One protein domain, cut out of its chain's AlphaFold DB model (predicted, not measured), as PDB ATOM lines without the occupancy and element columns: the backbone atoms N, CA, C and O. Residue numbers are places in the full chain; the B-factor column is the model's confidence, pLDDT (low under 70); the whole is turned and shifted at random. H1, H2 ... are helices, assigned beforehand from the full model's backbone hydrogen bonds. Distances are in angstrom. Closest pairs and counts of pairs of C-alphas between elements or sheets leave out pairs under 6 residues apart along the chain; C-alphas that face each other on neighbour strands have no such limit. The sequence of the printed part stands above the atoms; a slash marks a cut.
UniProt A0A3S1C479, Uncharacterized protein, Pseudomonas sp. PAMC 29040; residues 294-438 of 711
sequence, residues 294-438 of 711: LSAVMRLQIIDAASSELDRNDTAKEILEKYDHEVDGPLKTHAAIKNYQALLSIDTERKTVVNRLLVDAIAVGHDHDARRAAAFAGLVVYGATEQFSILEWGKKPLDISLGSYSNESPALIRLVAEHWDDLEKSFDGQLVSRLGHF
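AT A GLANCE: This is residues 294 to 438 of the 711 residues of an uncharacterized protein of Pseudomonas sp. PAMC 29040 (UniProt A0A3S1C479). Two helices side by side, H3 and H5, make the core; H1 lies beside H3 on the side away from H5, H4 folds back along H5, and H7 packs on both core helices. H2 packs steeply on H1 and H3 at one end of the longest axis, while the short helices H6, H8 and H9 lie toward the other end. The 145 printed residues hold nine named helices, H1 to H9 in chain order, and no named strand: the class is all helix. The whole is compact, with a radius of gyration of the C-alphas of 14.7 A and spans of 43 by 36 by 27 A.

HOW THE PARTS SIT: Begin at H3, residues 329 to 343, the longest helix; it and H5, residues 368 to 381, are the hubs, each touching four helices. They touch at C-alphas 333 and 374, their closest, 4.3 A apart, the same way at a shallow tilt of 28 degrees. H1, residues 296 to 308, touches H3 at Ser 307 and Lys 338, closest C-alphas 6.0 A apart, at a shallow tilt of 4 degrees. H2, residues 314 to 321, touches H1 with H1's residues 303 to 307 alone; the closest C-alphas, of Ala 306 and Ala 316, are 4.3 A apart, and the tilt is steep, 59 degrees. H4, residues 350 to 361, forms a helical hairpin with H5, closest C-alphas 361 and 372, 4.5 A apart. H7, residues 410 to 418, touches H3 at closest C-alphas 334 and 411, 5.6 A apart, at a steep tilt of 51 degrees. H6, residues 385 to 389, touches H8, residues 420 to 426, at closest C-alphas 386 and 426, 5.1 A apart. H9, residues 431 to 434, is close to H8 but not clearly touching, closest C-alphas 424 and 431, 5.4 A apart. In H1 to H8 every O i to N i+4 pair is within hydrogen-bond range; H9 is too short for such a pair.

IN THESE COORDINATES: Find C-alpha 296 at (47.531, -42.868, 53.542); from there H1 runs 18.6 A to C-alpha 308. H3 begins at (48.561, -35.791, 45.981) and is 20.9 A long, H4 16.4 A and H5 19.8 A. H2 measures 10.4 A, H6 6.3 A, H7 12.2 A and H8 9.9 A. H9 spans 5.2 A and ends at C-alpha 434, (44.805, -31.830, 28.113).

THE WHOLE: Look for the two C-alphas farthest apart, of Arg 312 and Lys 395, 45.7 A. The printed part has no cut. The link from H6 to H7, residues 390 to 409, is long; in it residues 392 to 393 pair antiparallel with 396 to 397, and 403 to 404 with 407 to 408. The mean pLDDT of the printed part is 88.1, with residue 366 and residues 436 to 438 under 70.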
ATOM      1  N   LEU A 294      49.603 -40.992  60.333       77.31
ATOM      2  CA  LEU A 294      48.875 -42.195  59.925       77.31
ATOM      3  C   LEU A 294      49.159 -42.569  58.458       77.31
ATOM      4  O   LEU A 294      49.449 -41.709  57.621       77.31
ATOM      5  N   SER A 295      49.003 -43.854  58.125       76.75
ATOM      6  CA  SER A 295      49.104 -44.327  56.740       76.75
ATOM      7  C   SER A 295      48.123 -43.576  55.822       76.75
ATOM      8  O   SER A 295      47.083 -43.085  56.270       76.75
ATOM      9  N   ALA A 296      48.430 -43.488  54.522       82.75
ATOM     10  CA  ALA A 296      47.531 -42.868  53.542       82.75
ATOM     11  C   ALA A 296      46.121 -43.499  53.570       82.75
ATOM     12  O   ALA A 296      45.116 -42.796  53.532       82.75
ATOM     13  N   VAL A 297      46.041 -44.821  53.752       81.50
ATOM     14  CA  VAL A 297      44.775 -45.566  53.865       81.50
ATOM     15  C   VAL A 297      43.950 -45.115  55.075       81.50
ATOM     16  O   VAL A 297      42.751 -44.884  54.950       81.50
ATOM     17  N   MET A 298      44.574 -44.947  56.242       82.50
ATOM     18  CA  MET A 298      43.864 -44.485  57.441       82.50
ATOM     19  C   MET A 298      43.428 -43.020  57.316       82.50
ATOM     20  O   MET A 298      42.331 -42.660  57.738       82.50
ATOM     21  N   ARG A 299      44.257 -42.171  56.700       89.38
ATOM     22  CA  ARG A 299      43.894 -40.771  56.431       89.38
ATOM     23  C   ARG A 299      42.724 -40.669  55.455       89.38
ATOM     24  O   ARG A 299      41.821 -39.874  55.697       89.38
ATOM     25  N   LEU A 300      42.669 -41.528  54.435       89.31
ATOM     26  CA  LEU A 300      41.518 -41.643  53.536       89.31
ATOM     27  C   LEU A 300      40.222 -41.956  54.296       89.31
ATOM     28  O   LEU A 300      39.211 -41.298  54.075       89.31
ATOM     29  N   GLN A 301      40.255 -42.912  55.229       87.56
ATOM     30  CA  GLN A 301      39.082 -43.253  56.043       87.56
ATOM     31  C   GLN A 301      38.617 -42.083  56.913       87.56
ATOM     32  O   GLN A 301      37.414 -41.870  57.058       87.56
ATOM     33  N   ILE A 302      39.553 -41.306  57.469       89.94
ATOM     34  CA  ILE A 302      39.233 -40.086  58.220       89.94
ATOM     35  C   ILE A 302      38.567 -39.055  57.303       89.94
ATOM     36  O   ILE A 302      37.564 -38.467  57.696       89.94
ATOM     37  N   ILE A 303      39.080 -38.863  56.085       91.69
ATOM     38  CA  ILE A 303      38.495 -37.957  55.085       91.69
ATOM     39  C   ILE A 303      37.068 -38.395  54.718       91.69
ATOM     40  O   ILE A 303      36.155 -37.568  54.709       91.69
ATOM     41  N   ASP A 304      36.846 -39.686  54.462       90.12
ATOM     42  CA  ASP A 304      35.523 -40.218  54.112       90.12
ATOM     43  C   ASP A 304      34.524 -40.116  55.277       90.12
ATOM     44  O   ASP A 304      33.363 -39.741  55.077       90.12
ATOM     45  N   ALA A 305      34.974 -40.392  56.504       88.81
ATOM     46  CA  ALA A 305      34.165 -40.218  57.707       88.81
ATOM     47  C   ALA A 305      33.823 -38.739  57.942       88.81
ATOM     48  O   ALA A 305      32.662 -38.407  58.172       88.81
ATOM     49  N   ALA A 306      34.805 -37.841  57.810       90.31
ATOM     50  CA  ALA A 306      34.600 -36.403  57.946       90.31
ATOM     51  C   ALA A 306      33.611 -35.870  56.897       90.31
ATOM     52  O   ALA A 306      32.713 -35.098  57.216       90.31
ATOM     53  N   SER A 307      33.697 -36.351  55.654       87.94
ATOM     54  CA  SER A 307      32.744 -35.981  54.604       87.94
ATOM     55  C   SER A 307      31.306 -36.379  54.912       87.94
ATOM     56  O   SER A 307      30.394 -35.725  54.410       87.94
ATOM     57  N   SER A 308      31.098 -37.439  55.690       85.88
ATOM     58  CA  SER A 308      29.760 -37.937  56.023       85.88
ATOM     59  C   SER A 308      29.105 -37.167  57.176       85.88
ATOM     60  O   SER A 308      27.890 -37.226  57.322       85.88
ATOM     61  N   GLU A 309      29.894 -36.431  57.965       86.12
ATOM     62  CA  GLU A 309      29.458 -35.729  59.184       86.12
ATOM     63  C   GLU A 309      29.643 -34.201  59.100       86.12
ATOM     64  O   GLU A 309      29.532 -33.502  60.110       86.12
ATOM     65  N   LEU A 310      29.948 -33.657  57.913       81.81
ATOM     66  CA  LEU A 310      30.292 -32.238  57.740       81.81
ATOM     67  C   LEU A 310      29.179 -31.286  58.226       81.81
ATOM     68  O   LEU A 310      29.470 -30.214  58.749       81.81
ATOM     69  N   ASP A 311      27.910 -31.667  58.075       79.56
ATOM     70  CA  ASP A 311      26.747 -30.860  58.471       79.56
ATOM     71  C   ASP A 311      26.515 -30.818  59.994       79.56
ATOM     72  O   ASP A 311      25.746 -29.983  60.474       79.56
ATOM     73  N   ARG A 312      27.150 -31.716  60.757       82.88
ATOM     74  CA  ARG A 312      26.859 -31.953  62.185       82.88
ATOM     75  C   ARG A 312      28.077 -31.881  63.093       82.88
ATOM     76  O   ARG A 312      27.911 -31.888  64.313       82.88
ATOM     77  N   ASN A 313      29.281 -31.842  62.530       85.06
ATOM     78  CA  ASN A 313      30.520 -31.939  63.285       85.06
ATOM     79  C   ASN A 313      31.548 -30.898  62.818       85.06
ATOM     80  O   ASN A 313      32.168 -31.040  61.764       85.06
ATOM     81  N   ASP A 314      31.791 -29.887  63.656       87.50
ATOM     82  CA  ASP A 314      32.776 -28.835  63.380       87.50
ATOM     83  C   ASP A 314      34.193 -29.400  63.185       87.50
ATOM     84  O   ASP A 314      34.935 -28.925  62.329       87.50
ATOM     85  N   THR A 315      34.565 -30.475  63.892       89.06
ATOM     86  CA  THR A 315      35.858 -31.147  63.682       89.06
ATOM     87  C   THR A 315      35.950 -31.774  62.293       89.06
ATOM     88  O   THR A 315      37.007 -31.725  61.667       89.06
ATOM     89  N   ALA A 316      34.859 -32.346  61.778       88.25
ATOM     90  CA  ALA A 316      34.836 -32.903  60.428       88.25
ATOM     91  C   ALA A 316      35.030 -31.809  59.368       88.25
ATOM     92  O   ALA A 316      35.794 -31.988  58.414       88.25
ATOM     93  N   LYS A 317      34.410 -30.646  59.590       87.31
ATOM     94  CA  LYS A 317      34.615 -29.453  58.769       87.31
ATOM     95  C   LYS A 317      36.062 -28.966  58.813       87.31
ATOM     96  O   LYS A 317      36.669 -28.798  57.761       87.31
ATOM     97  N   GLU A 318      36.652 -28.838  60.001       89.00
ATOM     98  CA  GLU A 318      38.058 -28.442  60.149       89.00
ATOM     99  C   GLU A 318      39.036 -29.403  59.455       89.00
ATOM    100  O   GLU A 318      40.071 -28.964  58.952       89.00
ATOM    101  N   ILE A 319      38.745 -30.708  59.445       88.75
ATOM    102  CA  ILE A 319      39.569 -31.711  58.755       88.75
ATOM    103  C   ILE A 319      39.516 -31.493  57.239       88.75
ATOM    104  O   ILE A 319      40.564 -31.445  56.595       88.75
ATOM    105  N   LEU A 320      38.318 -31.344  56.668       89.69
ATOM    106  CA  LEU A 320      38.146 -31.207  55.219       89.69
ATOM    107  C   LEU A 320      38.591 -29.845  54.681       89.69
ATOM    108  O   LEU A 320      39.175 -29.785  53.601       89.69
ATOM    109  N   GLU A 321      38.413 -28.762  55.439       89.62
ATOM    110  CA  GLU A 321      38.923 -27.434  55.067       89.62
ATOM    111  C   GLU A 321      40.455 -27.404  54.964       89.62
ATOM    112  O   GLU A 321      41.019 -26.609  54.209       89.62
ATOM    113  N   LYS A 322      41.141 -28.307  55.674       89.19
ATOM    114  CA  LYS A 322      42.600 -28.457  55.641       89.19
ATOM    115  C   LYS A 322      43.099 -29.360  54.515       89.19
ATOM    116  O   LYS A 322      44.285 -29.680  54.529       89.19
ATOM    117  N   TYR A 323      42.266 -29.727  53.534       90.94
ATOM    118  CA  TYR A 323      42.670 -30.616  52.435       90.94
ATOM    119  C   TYR A 323      43.992 -30.193  51.776       90.94
ATOM    120  O   TYR A 323      44.785 -31.047  51.403       90.94
ATOM    121  N   ASP A 324      44.271 -28.890  51.664       88.19
ATOM    122  CA  ASP A 324      45.489 -28.414  51.003       88.19
ATOM    123  C   ASP A 324      46.773 -28.707  51.802       88.19
ATOM    124  O   ASP A 324      47.852 -28.707  51.228       88.19
ATOM    125  N   HIS A 325      46.677 -29.032  53.097       86.06
ATOM    126  CA  HIS A 325      47.815 -29.467  53.923       86.06
ATOM    127  C   HIS A 325      48.152 -30.955  53.742       86.06
ATOM    128  O   HIS A 325      49.132 -31.438  54.306       86.06
ATOM    129  N   GLU A 326      47.344 -31.698  52.985       88.50
ATOM    130  CA  GLU A 326      47.619 -33.093  52.665       88.50
ATOM    131  C   GLU A 326      48.790 -33.185  51.675       88.50
ATOM    132  O   GLU A 326      48.756 -32.605  50.591       88.50
ATOM    133  N   VAL A 327      49.844 -33.902  52.057       83.00
ATOM    134  CA  VAL A 327      51.080 -34.041  51.270       83.00
ATOM    135  C   VAL A 327      50.983 -35.130  50.200       83.00
ATOM    136  O   VAL A 327      51.719 -35.099  49.216       83.00
ATOM    137  N   ASP A 328      50.076 -36.091  50.372       87.31
ATOM    138  CA  ASP A 328      49.770 -37.114  49.382       87.31
ATOM    139  C   ASP A 328      48.822 -36.546  48.315       87.31
ATOM    140  O   ASP A 328      47.669 -36.213  48.588       87.31
ATOM    141  N   GLY A 329      49.311 -36.413  47.079       89.25
ATOM    142  CA  GLY A 329      48.561 -35.791  45.981       89.25
ATOM    143  C   GLY A 329      47.186 -36.423  45.705       89.25
ATOM    144  O   GLY A 329      46.193 -35.685  45.604       89.25
ATOM    145  N   PRO A 330      47.080 -37.764  45.606       92.00
ATOM    146  CA  PRO A 330      45.799 -38.456  45.497       92.00
ATOM    147  C   PRO A 330      44.820 -38.139  46.628       92.00
ATOM    148  O   PRO A 330      43.665 -37.811  46.333       92.00
ATOM    149  N   LEU A 331      45.262 -38.183  47.890       92.69
ATOM    150  CA  LEU A 331      44.413 -37.860  49.040       92.69
ATOM    151  C   LEU A 331      44.033 -36.382  49.101       92.69
ATOM    152  O   LEU A 331      42.871 -36.094  49.376       92.69
ATOM    153  N   LYS A 332      44.953 -35.456  48.790       93.44
ATOM    154  CA  LYS A 332      44.661 -34.014  48.685       93.44
ATOM    155  C   LYS A 332      43.509 -33.788  47.716       93.44
ATOM    156  O   LYS A 332      42.551 -33.080  48.024       93.44
ATOM    157  N   THR A 333      43.583 -34.433  46.556       94.38
ATOM    158  CA  THR A 333      42.558 -34.325  45.516       94.38
ATOM    159  C   THR A 333      41.238 -34.960  45.957       94.38
ATOM    160  O   THR A 333      40.183 -34.360  45.766       94.38
ATOM    161  N   HIS A 334      41.272 -36.129  46.607       95.00
ATOM    162  CA  HIS A 334      40.071 -36.771  47.156       95.00
ATOM    163  C   HIS A 334      39.395 -35.909  48.231       95.00
ATOM    164  O   HIS A 334      38.193 -35.664  48.159       95.00
ATOM    165  N   ALA A 335      40.166 -35.383  49.183       94.88
ATOM    166  CA  ALA A 335      39.676 -34.478  50.219       94.88
ATOM    167  C   ALA A 335      39.113 -33.181  49.626       94.88
ATOM    168  O   ALA A 335      38.050 -32.737  50.057       94.88
ATOM    169  N   ALA A 336      39.757 -32.615  48.599       95.31
ATOM    170  CA  ALA A 336      39.236 -31.459  47.876       95.31
ATOM    171  C   ALA A 336      37.866 -31.759  47.251       95.31
ATOM    172  O   ALA A 336      36.927 -30.995  47.462       95.31
ATOM    173  N   ILE A 337      37.723 -32.888  46.543       95.44
ATOM    174  CA  ILE A 337      36.443 -33.319  45.957       95.44
ATOM    175  C   ILE A 337      35.361 -33.381  47.035       95.44
ATOM    176  O   ILE A 337      34.309 -32.765  46.878       95.44
ATOM    177  N   LYS A 338      35.631 -34.073  48.148       93.69
ATOM    178  CA  LYS A 338      34.678 -34.217  49.258       93.69
ATOM    179  C   LYS A 338      34.301 -32.876  49.883       93.69
ATOM    180  O   LYS A 338      33.117 -32.604  50.068       93.69
ATOM    181  N   ASN A 339      35.289 -32.025  50.146       92.56
ATOM    182  CA  ASN A 339      35.082 -30.690  50.697       92.56
ATOM    183  C   ASN A 339      34.173 -29.845  49.787       92.56
ATOM    184  O   ASN A 339      33.160 -29.312  50.231       92.56
ATOM    185  N   TYR A 340      34.488 -29.778  48.492       92.75
ATOM    186  CA  TYR A 340      33.727 -28.986  47.527       92.75
ATOM    187  C   TYR A 340      32.331 -29.545  47.250       92.75
ATOM    188  O   TYR A 340      31.393 -28.769  47.095       92.75
ATOM    189  N   GLN A 341      32.158 -30.869  47.237       91.06
ATOM    190  CA  GLN A 341      30.837 -31.492  47.107       91.06
ATOM    191  C   GLN A 341      29.934 -31.138  48.289       91.06
ATOM    192  O   GLN A 341      28.757 -30.834  48.102       91.06
ATOM    193  N   ALA A 342      30.487 -31.151  49.501       84.62
ATOM    194  CA  ALA A 342      29.730 -30.851  50.704       84.62
ATOM    195  C   ALA A 342      29.396 -29.349  50.827       84.62
ATOM    196  O   ALA A 342      28.280 -28.996  51.214       84.62
ATOM    197  N   LEU A 343      30.311 -28.462  50.416       84.94
ATOM    198  CA  LEU A 343      30.097 -27.008  50.416       84.94
ATOM    199  C   LEU A 343      29.172 -26.510  49.295       84.94
ATOM    200  O   LEU A 343      28.524 -25.477  49.466       84.94
ATOM    201  N   LEU A 344      29.037 -27.251  48.186       84.75
ATOM    202  CA  LEU A 344      28.265 -26.839  47.005       84.75
ATOM    203  C   LEU A 344      26.831 -26.381  47.334       84.75
ATOM    204  O   LEU A 344      26.306 -25.475  46.690       84.75
ATOM    205  N   SER A 345      26.196 -27.007  48.330       75.38
ATOM    206  CA  SER A 345      24.815 -26.707  48.741       75.38
ATOM    207  C   SER A 345      24.674 -25.524  49.712       75.38
ATOM    208  O   SER A 345      23.567 -25.020  49.899       75.38
ATOM    209  N   ILE A 346      25.778 -25.079  50.321       78.56
ATOM    210  CA  ILE A 346      25.816 -24.077  51.401       78.56
ATOM    211  C   ILE A 346      26.462 -22.770  50.914       78.56
ATOM    212  O   ILE A 346      26.157 -21.689  51.424       78.56
ATOM    213  N   ASP A 347      27.327 -22.845  49.904       77.50
ATOM    214  CA  ASP A 347      28.075 -21.701  49.401       77.50
ATOM    215  C   ASP A 347      27.189 -20.672  48.698       77.50
ATOM    216  O   ASP A 347      26.768 -20.813  47.549       77.50
ATOM    217  N   THR A 348      26.978 -19.555  49.389       72.25
ATOM    218  CA  THR A 348      26.238 -18.401  48.869       72.25
ATOM    219  C   THR A 348      27.062 -17.557  47.886       72.25
ATOM    220  O   THR A 348      26.490 -16.852  47.056       72.25
ATOM    221  N   GLU A 349      28.397 -17.678  47.900       84.56
ATOM    222  CA  GLU A 349      29.325 -16.933  47.037       84.56
ATOM    223  C   GLU A 349      30.132 -17.825  46.074       84.56
ATOM    224  O   GLU A 349      31.364 -17.780  46.027       84.56
ATOM    225  N   ARG A 350      29.444 -18.600  45.223       88.31
ATOM    226  CA  ARG A 350      30.071 -19.457  44.190       88.31
ATOM    227  C   ARG A 350      31.217 -18.779  43.421       88.31
ATOM    228  O   ARG A 350      32.236 -19.405  43.148       88.31
ATOM    229  N   LYS A 351      31.072 -17.496  43.068       88.94
ATOM    230  CA  LYS A 351      32.087 -16.743  42.308       88.94
ATOM    231  C   LYS A 351      33.409 -16.597  43.073       88.94
ATOM    232  O   LYS A 351      34.468 -16.695  42.458       88.94
ATOM    233  N   THR A 352      33.353 -16.378  44.384       91.00
ATOM    234  CA  THR A 352      34.539 -16.241  45.245       91.00
ATOM    235  C   THR A 352      35.321 -17.555  45.281       91.00
ATOM    236  O   THR A 352      36.540 -17.557  45.106       91.00
ATOM    237  N   VAL A 353      34.611 -18.680  45.397       91.88
ATOM    238  CA  VAL A 353      35.200 -20.027  45.403       91.88
ATOM    239  C   VAL A 353      35.838 -20.369  44.056       91.88
ATOM    240  O   VAL A 353      37.000 -20.767  44.016       91.88
ATOM    241  N   VAL A 354      35.124 -20.144  42.946       94.31
ATOM    242  CA  VAL A 354      35.653 -20.382  41.590       94.31
ATOM    243  C   VAL A 354      36.901 -19.536  41.328       94.31
ATOM    244  O   VAL A 354      37.892 -20.054  40.828       94.31
ATOM    245  N   ASN A 355      36.905 -18.257  41.716       93.56
ATOM    246  CA  ASN A 355      38.084 -17.403  41.550       93.56
ATOM    247  C   ASN A 355      39.297 -17.921  42.335       93.56
ATOM    248  O   ASN A 355      40.403 -17.911  41.799       93.56
ATOM    249  N   ARG A 356      39.103 -18.397  43.574       91.69
ATOM    250  CA  ARG A 356      40.181 -19.021  44.357       91.69
ATOM    251  C   ARG A 356      40.739 -20.250  43.640       91.69
ATOM    252  O   ARG A 356      41.946 -20.351  43.457       91.69
ATOM    253  N   LEU A 357      39.860 -21.137  43.177       94.19
ATOM    254  CA  LEU A 357      40.247 -22.350  42.455       94.19
ATOM    255  C   LEU A 357      41.030 -22.047  41.167       94.19
ATOM    256  O   LEU A 357      41.992 -22.740  40.861       94.19
ATOM    257  N   LEU A 358      40.667 -20.994  40.429       93.62
ATOM    258  CA  LEU A 358      41.416 -20.570  39.240       93.62
ATOM    259  C   LEU A 358      42.825 -20.062  39.584       93.62
ATOM    260  O   LEU A 358      43.755 -20.287  38.812       93.62
ATOM    261  N   VAL A 359      43.003 -19.415  40.741       89.62
ATOM    262  CA  VAL A 359      44.330 -19.021  41.243       89.62
ATOM    263  C   VAL A 359      45.158 -20.256  41.610       89.62
ATOM    264  O   VAL A 359      46.327 -20.341  41.237       89.62
ATOM    265  N   ASP A 360      44.556 -21.242  42.276       88.94
ATOM    266  CA  ASP A 360      45.242 -22.492  42.623       88.94
ATOM    267  C   ASP A 360      45.587 -23.337  41.384       88.94
ATOM    268  O   ASP A 360      46.642 -23.970  41.333       88.94
ATOM    269  N   ALA A 361      44.760 -23.288  40.336       90.06
ATOM    270  CA  ALA A 361      45.013 -23.962  39.062       90.06
ATOM    271  C   ALA A 361      46.273 -23.448  38.337       90.06
ATOM    272  O   ALA A 361      46.889 -24.187  37.574       90.06
ATOM    273  N   ILE A 362      46.706 -22.210  38.583       87.56
ATOM    274  CA  ILE A 362      47.945 -21.655  38.008       87.56
ATOM    275  C   ILE A 362      49.123 -21.678  38.993       87.56
ATOM    276  O   ILE A 362      50.153 -21.048  38.739       87.56
ATOM    277  N   ALA A 363      49.000 -22.412  40.107       77.69
ATOM    278  CA  ALA A 363      50.051 -22.525  41.112       77.69
ATOM    279  C   ALA A 363      51.374 -23.059  40.529       77.69
ATOM    280  O   ALA A 363      51.407 -23.805  39.541       77.69
ATOM    281  N   VAL A 364      52.476 -22.673  41.176       73.12
ATOM    282  CA  VAL A 364      53.858 -23.074  40.871       73.12
ATOM    283  C   VAL A 364      54.577 -23.507  42.146       73.12
ATOM    284  O   VAL A 364      54.217 -23.064  43.233       73.12
ATOM    285  N   GLY A 365      55.631 -24.317  42.015       70.56
ATOM    286  CA  GLY A 365      56.432 -24.806  43.144       70.56
ATOM    287  C   GLY A 365      56.312 -26.315  43.354       70.56
ATOM    288  O   GLY A 365      55.764 -27.018  42.517       70.56
ATOM    289  N   HIS A 366      56.854 -26.820  44.462       68.94
ATOM    290  CA  HIS A 366      57.065 -28.260  44.661       68.94
ATOM    291  C   HIS A 366      55.791 -29.124  44.699       68.94
ATOM    292  O   HIS A 366      55.880 -30.299  44.369       68.94
ATOM    293  N   ASP A 367      54.628 -28.575  45.063       75.88
ATOM    294  CA  ASP A 367      53.359 -29.321  45.114       75.88
ATOM    295  C   ASP A 367      52.378 -28.940  43.989       75.88
ATOM    296  O   ASP A 367      51.188 -29.269  44.062       75.88
ATOM    297  N   HIS A 368      52.860 -28.248  42.944       81.06
ATOM    298  CA  HIS A 368      51.981 -27.652  41.936       81.06
ATOM    299  C   HIS A 368      51.057 -28.683  41.283       81.06
ATOM    300  O   HIS A 368      49.899 -28.374  41.033       81.06
ATOM    301  N   ASP A 369      51.524 -29.907  41.028       84.75
ATOM    302  CA  ASP A 369      50.723 -30.940  40.367       84.75
ATOM    303  C   ASP A 369      49.520 -31.347  41.214       84.75
ATOM    304  O   ASP A 369      48.388 -31.338  40.729       84.75
ATOM    305  N   ALA A 370      49.744 -31.601  42.503       87.81
ATOM    306  CA  ALA A 370      48.687 -31.955  43.440       87.81
ATOM    307  C   ALA A 370      47.692 -30.801  43.648       87.81
ATOM    308  O   ALA A 370      46.482 -31.028  43.691       87.81
ATOM    309  N   ARG A 371      48.173 -29.552  43.727       87.88
ATOM    310  CA  ARG A 371      47.299 -28.372  43.851       87.88
ATOM    311  C   ARG A 371      46.465 -28.128  42.609       87.88
ATOM    312  O   ARG A 371      45.270 -27.875  42.727       87.88
ATOM    313  N   ARG A 372      47.063 -28.246  41.424       89.69
ATOM    314  CA  ARG A 372      46.346 -28.119  40.150       89.69
ATOM    315  C   ARG A 372      45.284 -29.200  40.002       89.69
ATOM    316  O   ARG A 372      44.168 -28.877  39.610       89.69
ATOM    317  N   ALA A 373      45.603 -30.443  40.364       91.75
ATOM    318  CA  ALA A 373      44.653 -31.554  40.369       91.75
ATOM    319  C   ALA A 373      43.469 -31.286  41.316       91.75
ATOM    320  O   ALA A 373      42.315 -31.375  40.898       91.75
ATOM    321  N   ALA A 374      43.738 -30.875  42.561       93.94
ATOM    322  CA  ALA A 374      42.710 -30.530  43.544       93.94
ATOM    323  C   ALA A 374      41.851 -29.324  43.115       93.94
ATOM    324  O   ALA A 374      40.628 -29.341  43.275       93.94
ATOM    325  N   ALA A 375      42.477 -28.297  42.534       94.31
ATOM    326  CA  ALA A 375      41.793 -27.113  42.032       94.31
ATOM    327  C   ALA A 375      40.886 -27.443  40.840       94.31
ATOM    328  O   ALA A 375      39.716 -27.061  40.818       94.31
ATOM    329  N   PHE A 376      41.400 -28.206  39.873       95.19
ATOM    330  CA  PHE A 376      40.615 -28.693  38.746       95.19
ATOM    331  C   PHE A 376      39.440 -29.554  39.225       95.19
ATOM    332  O   PHE A 376      38.313 -29.317  38.800       95.19
ATOM    333  N   ALA A 377      39.661 -30.470  40.172       96.06
ATOM    334  CA  ALA A 377      38.595 -31.284  40.751       96.06
ATOM    335  C   ALA A 377      37.480 -30.422  41.376       96.06
ATOM    336  O   ALA A 377      36.298 -30.658  41.126       96.06
ATOM    337  N   GLY A 378      37.846 -29.373  42.120       95.75
ATOM    338  CA  GLY A 378      36.895 -28.389  42.638       95.75
ATOM    339  C   GLY A 378      36.123 -27.662  41.531       95.75
ATOM    340  O   GLY A 378      34.908 -27.507  41.627       95.75
ATOM    341  N   LEU A 379      36.790 -27.264  40.443       96.62
ATOM    342  CA  LEU A 379      36.135 -26.615  39.298       96.62
ATOM    343  C   LEU A 379      35.153 -27.551  38.582       96.62
ATOM    344  O   LEU A 379      34.090 -27.087  38.173       96.62
ATOM    345  N   VAL A 380      35.458 -28.849  38.481       96.81
ATOM    346  CA  VAL A 380      34.518 -29.857  37.963       96.81
ATOM    347  C   VAL A 380      33.278 -29.938  38.853       96.81
ATOM    348  O   VAL A 380      32.165 -29.798  38.350       96.81
ATOM    349  N   VAL A 381      33.456 -30.055  40.175       95.81
ATOM    350  CA  VAL A 381      32.340 -30.112  41.141       95.81
ATOM    351  C   VAL A 381      31.444 -28.868  41.059       95.81
ATOM    352  O   VAL A 381      30.224 -28.979  41.137       95.81
ATOM    353  N   TYR A 382      32.027 -27.685  40.855       94.69
ATOM    354  CA  TYR A 382      31.275 -26.432  40.721       94.69
ATOM    355  C   TYR A 382      30.761 -26.159  39.301       94.69
ATOM    356  O   TYR A 382      30.165 -25.099  39.088       94.69
ATOM    357  N   GLY A 383      30.986 -27.049  38.326       93.75
ATOM    358  CA  GLY A 383      30.582 -26.854  36.928       93.75
ATOM    359  C   GLY A 383      31.216 -25.609  36.296       93.75
ATOM    360  O   GLY A 383      30.524 -24.808  35.668       93.75
ATOM    361  N   ALA A 384      32.504 -25.389  36.564       94.88
ATOM    362  CA  ALA A 384      33.286 -24.221  36.156       94.88
ATOM    363  C   ALA A 384      34.512 -24.610  35.296       94.88
ATOM    364  O   ALA A 384      35.591 -24.020  35.381       94.88
ATOM    365  N   THR A 385      34.360 -25.652  34.480       94.81
ATOM    366  CA  THR A 385      35.425 -26.235  33.647       94.81
ATOM    367  C   THR A 385      35.749 -25.389  32.418       94.81
ATOM    368  O   THR A 385      36.902 -25.351  31.997       94.81
ATOM    369  N   GLU A 386      34.778 -24.639  31.889       94.81
ATOM    370  CA  GLU A 386      34.993 -23.674  30.800       94.81
ATOM    371  C   GLU A 386      35.967 -22.551  31.207       94.81
ATOM    372  O   GLU A 386      36.757 -22.078  30.396       94.81
ATOM    373  N   GLN A 387      35.970 -22.133  32.482       95.06
ATOM    374  CA  GLN A 387      36.934 -21.138  32.966       95.06
ATOM    375  C   GLN A 387      38.350 -21.710  33.087       95.06
ATOM    376  O   GLN A 387      39.318 -20.965  32.956       95.06
ATOM    377  N   PHE A 388      38.484 -23.016  33.331       94.00
ATOM    378  CA  PHE A 388      39.784 -23.683  33.333       94.00
ATOM    379  C   PHE A 388      40.328 -23.855  31.911       94.00
ATOM    380  O   PHE A 388      41.528 -23.696  31.688       94.00
ATOM    381  N   SER A 389      39.472 -24.186  30.937       92.56
ATOM    382  CA  SER A 389      39.922 -24.571  29.594       92.56
ATOM    383  C   SER A 389      40.687 -23.459  28.867       92.56
ATOM    384  O   SER A 389      41.600 -23.774  28.097       92.56
ATOM    385  N   ILE A 390      40.402 -22.192  29.199       93.06
ATOM    386  CA  ILE A 390      41.062 -20.987  28.671       93.06
ATOM    387  C   ILE A 390      42.349 -20.578  29.410       93.06
ATOM    388  O   ILE A 390      42.993 -19.610  29.008       93.06
ATOM    389  N   LEU A 391      42.712 -21.249  30.509       91.62
ATOM    390  CA  LEU A 391      43.937 -20.925  31.243       91.62
ATOM    391  C   LEU A 391      45.176 -21.315  30.433       91.62
ATOM    392  O   LEU A 391      45.212 -22.365  29.788       91.62
ATOM    393  N   GLU A 392      46.220 -20.493  30.534       89.25
ATOM    394  CA  GLU A 392      47.489 -20.693  29.838       89.25
ATOM    395  C   GLU A 392      48.689 -20.585  30.781       89.25
ATOM    396  O   GLU A 392      48.725 -19.765  31.701       89.25
ATOM    397  N   TRP A 393      49.724 -21.370  30.485       81.12
ATOM    398  CA  TRP A 393      51.054 -21.246  31.062       81.12
ATOM    399  C   TRP A 393      52.088 -21.082  29.945       81.12
ATOM    400  O   TRP A 393      52.260 -21.962  29.104       81.12
ATOM    401  N   GLY A 394      52.789 -19.944  29.903       71.38
ATOM    402  CA  GLY A 394      53.859 -19.718  28.922       71.38
ATOM    403  C   GLY A 394      53.405 -19.816  27.457       71.38
ATOM    404  O   GLY A 394      54.135 -20.371  26.637       71.38
ATOM    405  N   LYS A 395      52.214 -19.278  27.135       81.38
ATOM    406  CA  LYS A 395      51.536 -19.332  25.816       81.38
ATOM    407  C   LYS A 395      51.054 -20.721  25.380       81.38
ATOM    408  O   LYS A 395      50.757 -20.925  24.204       81.38
ATOM    409  N   LYS A 396      51.019 -21.690  26.292       84.69
ATOM    410  CA  LYS A 396      50.419 -23.003  26.055       84.69
ATOM    411  C   LYS A 396      49.175 -23.153  26.922       84.69
ATOM    412  O   LYS A 396      49.203 -22.668  28.055       84.69
ATOM    413  N   PRO A 397      48.123 -23.833  26.440       88.50
ATOM    414  CA  PRO A 397      47.003 -24.207  27.287       88.50
ATOM    415  C   PRO A 397      47.493 -24.956  28.526       88.50
ATOM    416  O   PRO A 397      48.425 -25.753  28.448       88.50
ATOM    417  N   LEU A 398      46.887 -24.672  29.672       88.94
ATOM    418  CA  LEU A 398      47.239 -25.319  30.928       88.94
ATOM    419  C   LEU A 398      46.803 -26.792  30.909       88.94
ATOM    420  O   LEU A 398      45.631 -27.090  30.665       88.94
ATOM    421  N   ASP A 399      47.719 -27.707  31.202       88.50
ATOM    422  CA  ASP A 399      47.404 -29.133  31.306       88.50
ATOM    423  C   ASP A 399      46.676 -29.467  32.618       88.50
ATOM    424  O   ASP A 399      46.870 -28.830  33.657       88.50
ATOM    425  N   ILE A 400      45.849 -30.508  32.572       88.38
ATOM    426  CA  ILE A 400      45.208 -31.127  33.729       88.38
ATOM    427  C   ILE A 400      46.190 -32.144  34.304       88.38
ATOM    428  O   ILE A 400      46.451 -33.187  33.699       88.38
ATOM    429  N   SER A 401      46.727 -31.852  35.486       85.44
ATOM    430  CA  SER A 401      47.534 -32.822  36.224       85.44
ATOM    431  C   SER A 401      46.628 -33.900  36.815       85.44
ATOM    432  O   SER A 401      45.669 -33.591  37.521       85.44
ATOM    433  N   LEU A 402      46.929 -35.168  36.530       84.75
ATOM    434  CA  LEU A 402      46.278 -36.316  37.170       84.75
ATOM    435  C   LEU A 402      47.029 -36.786  38.426       84.75
ATOM    436  O   LEU A 402      46.601 -37.748  39.059       84.75
ATOM    437  N   GLY A 403      48.123 -36.111  38.792       76.00
ATOM    438  CA  GLY A 403      49.123 -36.576  39.755       76.00
ATOM    439  C   GLY A 403      50.435 -36.956  39.063       76.00
ATOM    440  O   GLY A 403      50.563 -36.855  37.842       76.00
ATOM    441  N   SER A 404      51.427 -37.379  39.847       71.19
ATOM    442  CA  SER A 404      52.692 -37.885  39.305       71.19
ATOM    443  C   SER A 404      52.521 -39.297  38.737       71.19
ATOM    444  O   SER A 404      51.633 -40.035  39.160       71.19
ATOM    445  N   TYR A 405      53.393 -39.696  37.807       71.25
ATOM    446  CA  TYR A 405      53.393 -41.056  37.256       71.25
ATOM    447  C   TYR A 405      53.453 -42.107  38.377       71.25
ATOM    448  O   TYR A 405      54.253 -41.973  39.305       71.25
ATOM    449  N   SER A 406      52.602 -43.134  38.290       72.75
ATOM    450  CA  SER A 406      52.407 -44.177  39.317       72.75
ATOM    451  C   SER A 406      51.823 -43.693  40.652       72.75
ATOM    452  O   SER A 406      51.761 -44.471  41.601       72.75
ATOM    453  N   ASN A 407      51.384 -42.438  40.739       77.50
ATOM    454  CA  ASN A 407      50.670 -41.878  41.886       77.50
ATOM    455  C   ASN A 407      49.514 -40.975  41.415       77.50
ATOM    456  O   ASN A 407      49.265 -39.903  41.972       77.50
ATOM    457  N   GLU A 408      48.847 -41.369  40.326       88.00
ATOM    458  CA  GLU A 408      47.691 -40.656  39.793       88.00
ATOM    459  C   GLU A 408      46.479 -40.783  40.733       88.00
ATOM    460  O   GLU A 408      46.253 -41.835  41.328       88.00
ATOM    461  N   SER A 409      45.663 -39.730  40.860       91.50
ATOM    462  CA  SER A 409      44.501 -39.709  41.761       91.50
ATOM    463  C   SER A 409      43.328 -40.532  41.201       91.50
ATOM    464  O   SER A 409      42.675 -40.088  40.248       91.50
ATOM    465  N   PRO A 410      42.956 -41.677  41.814       92.12
ATOM    466  CA  PRO A 410      41.823 -42.474  41.340       92.12
ATOM    467  C   PRO A 410      40.494 -41.721  41.472       92.12
ATOM    468  O   PRO A 410      39.611 -41.872  40.630       92.12
ATOM    469  N   ALA A 411      40.370 -40.876  42.502       94.50
ATOM    470  CA  ALA A 411      39.194 -40.045  42.740       94.50
ATOM    471  C   ALA A 411      38.994 -39.008  41.627       94.50
ATOM    472  O   ALA A 411      37.872 -38.830  41.153       94.50
ATOM    473  N   LEU A 412      40.074 -38.370  41.162       95.31
ATOM    474  CA  LEU A 412      40.001 -37.437  40.040       95.31
ATOM    475  C   LEU A 412      39.672 -38.146  38.727       95.31
ATOM    476  O   LEU A 412      38.825 -37.672  37.980       95.31
ATOM    477  N   ILE A 413      40.305 -39.288  38.447       95.25
ATOM    478  CA  ILE A 413      40.031 -40.046  37.219       95.25
ATOM    479  C   ILE A 413      38.563 -40.490  37.180       95.25
ATOM    480  O   ILE A 413      37.906 -40.366  36.146       95.25
ATOM    481  N   ARG A 414      38.025 -40.946  38.317       96.50
ATOM    482  CA  ARG A 414      36.604 -41.257  38.456       96.50
ATOM    483  C   ARG A 414      35.725 -40.036  38.189       96.50
ATOM    484  O   ARG A 414      34.776 -40.149  37.423       96.50
ATOM    485  N   LEU A 415      36.049 -38.884  38.778       96.88
ATOM    486  CA  LEU A 415      35.306 -37.639  38.567       96.88
ATOM    487  C   LEU A 415      35.317 -37.218  37.086       96.88
ATOM    488  O   LEU A 415      34.290 -36.820  36.545       96.88
ATOM    489  N   VAL A 416      36.458 -37.363  36.406       95.81
ATOM    490  CA  VAL A 416      36.580 -37.126  34.958       95.81
ATOM    491  C   VAL A 416      35.690 -38.081  34.160       95.81
ATOM    492  O   VAL A 416      35.031 -37.649  33.219       95.81
ATOM    493  N   ALA A 417      35.637 -39.362  34.532       97.00
ATOM    494  CA  ALA A 417      34.767 -40.337  33.880       97.00
ATOM    495  C   ALA A 417      33.273 -40.032  34.106       97.00
ATOM    496  O   ALA A 417      32.483 -40.125  33.169       97.00
ATOM    497  N   GLU A 418      32.888 -39.629  35.322       97.31
ATOM    498  CA  GLU A 418      31.512 -39.246  35.679       97.31
ATOM    499  C   GLU A 418      31.033 -38.013  34.890       97.31
ATOM    500  O   GLU A 418      29.893 -37.986  34.429       97.31
ATOM    501  N   HIS A 419      31.918 -37.038  34.657       96.69
ATOM    502  CA  HIS A 419      31.622 -35.787  33.942       96.69
ATOM    503  C   HIS A 419      32.123 -35.761  32.488       96.69
ATOM    504  O   HIS A 419      32.322 -34.689  31.913       96.69
ATOM    505  N   TRP A 420      32.338 -36.930  31.881       96.06
ATOM    506  CA  TRP A 420      33.030 -37.060  30.595       96.06
ATOM    507  C   TRP A 420      32.463 -36.172  29.477       96.06
ATOM    508  O   TRP A 420      33.216 -35.436  28.842       96.06
ATOM    509  N   ASP A 421      31.148 -36.207  29.250       95.19
ATOM    510  CA  ASP A 421      30.519 -35.475  28.142       95.19
ATOM    511  C   ASP A 421      30.588 -33.946  28.333       95.19
ATOM    512  O   ASP A 421      30.851 -33.207  27.380       95.19
ATOM    513  N   ASP A 422      30.417 -33.465  29.569       95.12
ATOM    514  CA  ASP A 422      30.521 -32.039  29.912       95.12
ATOM    515  C   ASP A 422      31.959 -31.528  29.762       95.12
ATOM    516  O   ASP A 422      32.197 -30.405  29.300       95.12
ATOM    517  N   LEU A 423      32.931 -32.366  30.124       95.56
ATOM    518  CA  LEU A 423      34.346 -32.068  29.965       95.56
ATOM    519  C   LEU A 423      34.746 -32.057  28.488       95.56
ATOM    520  O   LEU A 423      35.310 -31.069  28.030       95.56
ATOM    521  N   GLU A 424      34.406 -33.085  27.709       94.50
ATOM    522  CA  GLU A 424      34.682 -33.106  26.264       94.50
ATOM    523  C   GLU A 424      34.101 -31.870  25.560       94.50
ATOM    524  O   GLU A 424      34.765 -31.272  24.712       94.50
ATOM    525  N   LYS A 425      32.912 -31.414  25.975       94.69
ATOM    526  CA  LYS A 425      32.334 -30.154  25.499       94.69
ATOM    527  C   LYS A 425      33.133 -28.923  25.945       94.69
ATOM    528  O   LYS A 425      33.398 -28.056  25.123       94.69
ATOM    529  N   SER A 426      33.522 -28.838  27.220       95.19
ATOM    530  CA  SER A 426      34.281 -27.696  27.775       95.19
ATOM    531  C   SER A 426      35.665 -27.517  27.138       95.19
ATOM    532  O   SER A 426      36.231 -26.422  27.177       95.19
ATOM    533  N   PHE A 427      36.226 -28.602  26.601       93.50
ATOM    534  CA  PHE A 427      37.548 -28.658  25.979       93.50
ATOM    535  C   PHE A 427      37.487 -28.847  24.452       93.50
ATOM    536  O   PHE A 427      38.493 -29.236  23.862       93.50
ATOM    537  N   ASP A 428      36.341 -28.606  23.804       91.69
ATOM    538  CA  ASP A 428      36.166 -28.681  22.343       91.69
ATOM    539  C   ASP A 428      36.675 -29.997  21.707       91.69
ATOM    540  O   ASP A 428      37.289 -30.008  20.636       91.69
ATOM    541  N   GLY A 429      36.457 -31.135  22.373       89.06
ATOM    542  CA  GLY A 429      36.914 -32.448  21.902       89.06
ATOM    543  C   GLY A 429      38.394 -32.763  22.183       89.06
ATOM    544  O   GLY A 429      38.907 -33.793  21.739       89.06
ATOM    545  N   GLN A 430      39.112 -31.869  22.873       88.62
ATOM    546  CA  GLN A 430      40.552 -31.969  23.156       88.62
ATOM    547  C   GLN A 430      40.864 -32.392  24.598       88.62
ATOM    548  O   GLN A 430      41.998 -32.233  25.059       88.62
ATOM    549  N   LEU A 431      39.892 -32.956  25.326       91.12
ATOM    550  CA  LEU A 431      40.071 -33.339  26.729       91.12
ATOM    551  C   LEU A 431      41.269 -34.279  26.919       91.12
ATOM    552  O   LEU A 431      42.141 -34.008  27.738       91.12
ATOM    553  N   VAL A 432      41.364 -35.349  26.121       88.94
ATOM    554  CA  VAL A 432      42.446 -36.346  26.245       88.94
ATOM    555  C   VAL A 432      43.831 -35.725  26.048       88.94
ATOM    556  O   VAL A 432      44.763 -36.106  26.745       88.94
ATOM    557  N   SER A 433      43.978 -34.742  25.153       86.56
ATOM    558  CA  SER A 433      45.253 -34.031  24.969       86.56
ATOM    559  C   SER A 433      45.590 -33.056  26.098       86.56
ATOM    560  O   SER A 433      46.737 -32.638  26.193       86.56
ATOM    561  N   ARG A 434      44.609 -32.682  26.931       88.19
ATOM    562  CA  ARG A 434      44.805 -31.830  28.113       88.19
ATOM    563  C   ARG A 434      45.074 -32.645  29.376       88.19
ATOM    564  O   ARG A 434      45.583 -32.086  30.337       88.19
ATOM    565  N   LEU A 435      44.729 -33.935  29.408       86.31
ATOM    566  CA  LEU A 435      44.973 -34.829  30.544       86.31
ATOM    567  C   LEU A 435      46.441 -35.278  30.563       86.31
ATOM    568  O   LEU A 435      46.782 -36.276  29.941       86.31
ATOM    569  N   GLY A 436      47.294 -34.560  31.296       68.75
ATOM    570  CA  GLY A 436      48.710 -34.890  31.489       68.75
ATOM    571  C   GLY A 436      49.533 -35.052  30.199       68.75
ATOM    572  O   GLY A 436      49.049 -34.952  29.076       68.75
ATOM    573  N   HIS A 437      50.832 -35.309  30.343       64.81
ATOM    574  CA  HIS A 437      51.671 -35.745  29.224       64.81
ATOM    575  C   HIS A 437      51.771 -37.270  29.244       64.81
ATOM    576  O   HIS A 437      52.697 -37.839  29.820       64.81
ATOM    577  N   PHE A 438      50.801 -37.948  28.626       68.31
ATOM    578  CA  PHE A 438      50.947 -39.374  28.345       68.31
ATOM    579  C   PHE A 438      51.963 -39.568  27.217       68.31
ATOM    580  O   PHE A 438      51.765 -39.081  26.105       68.31
TER     581      PHE A 438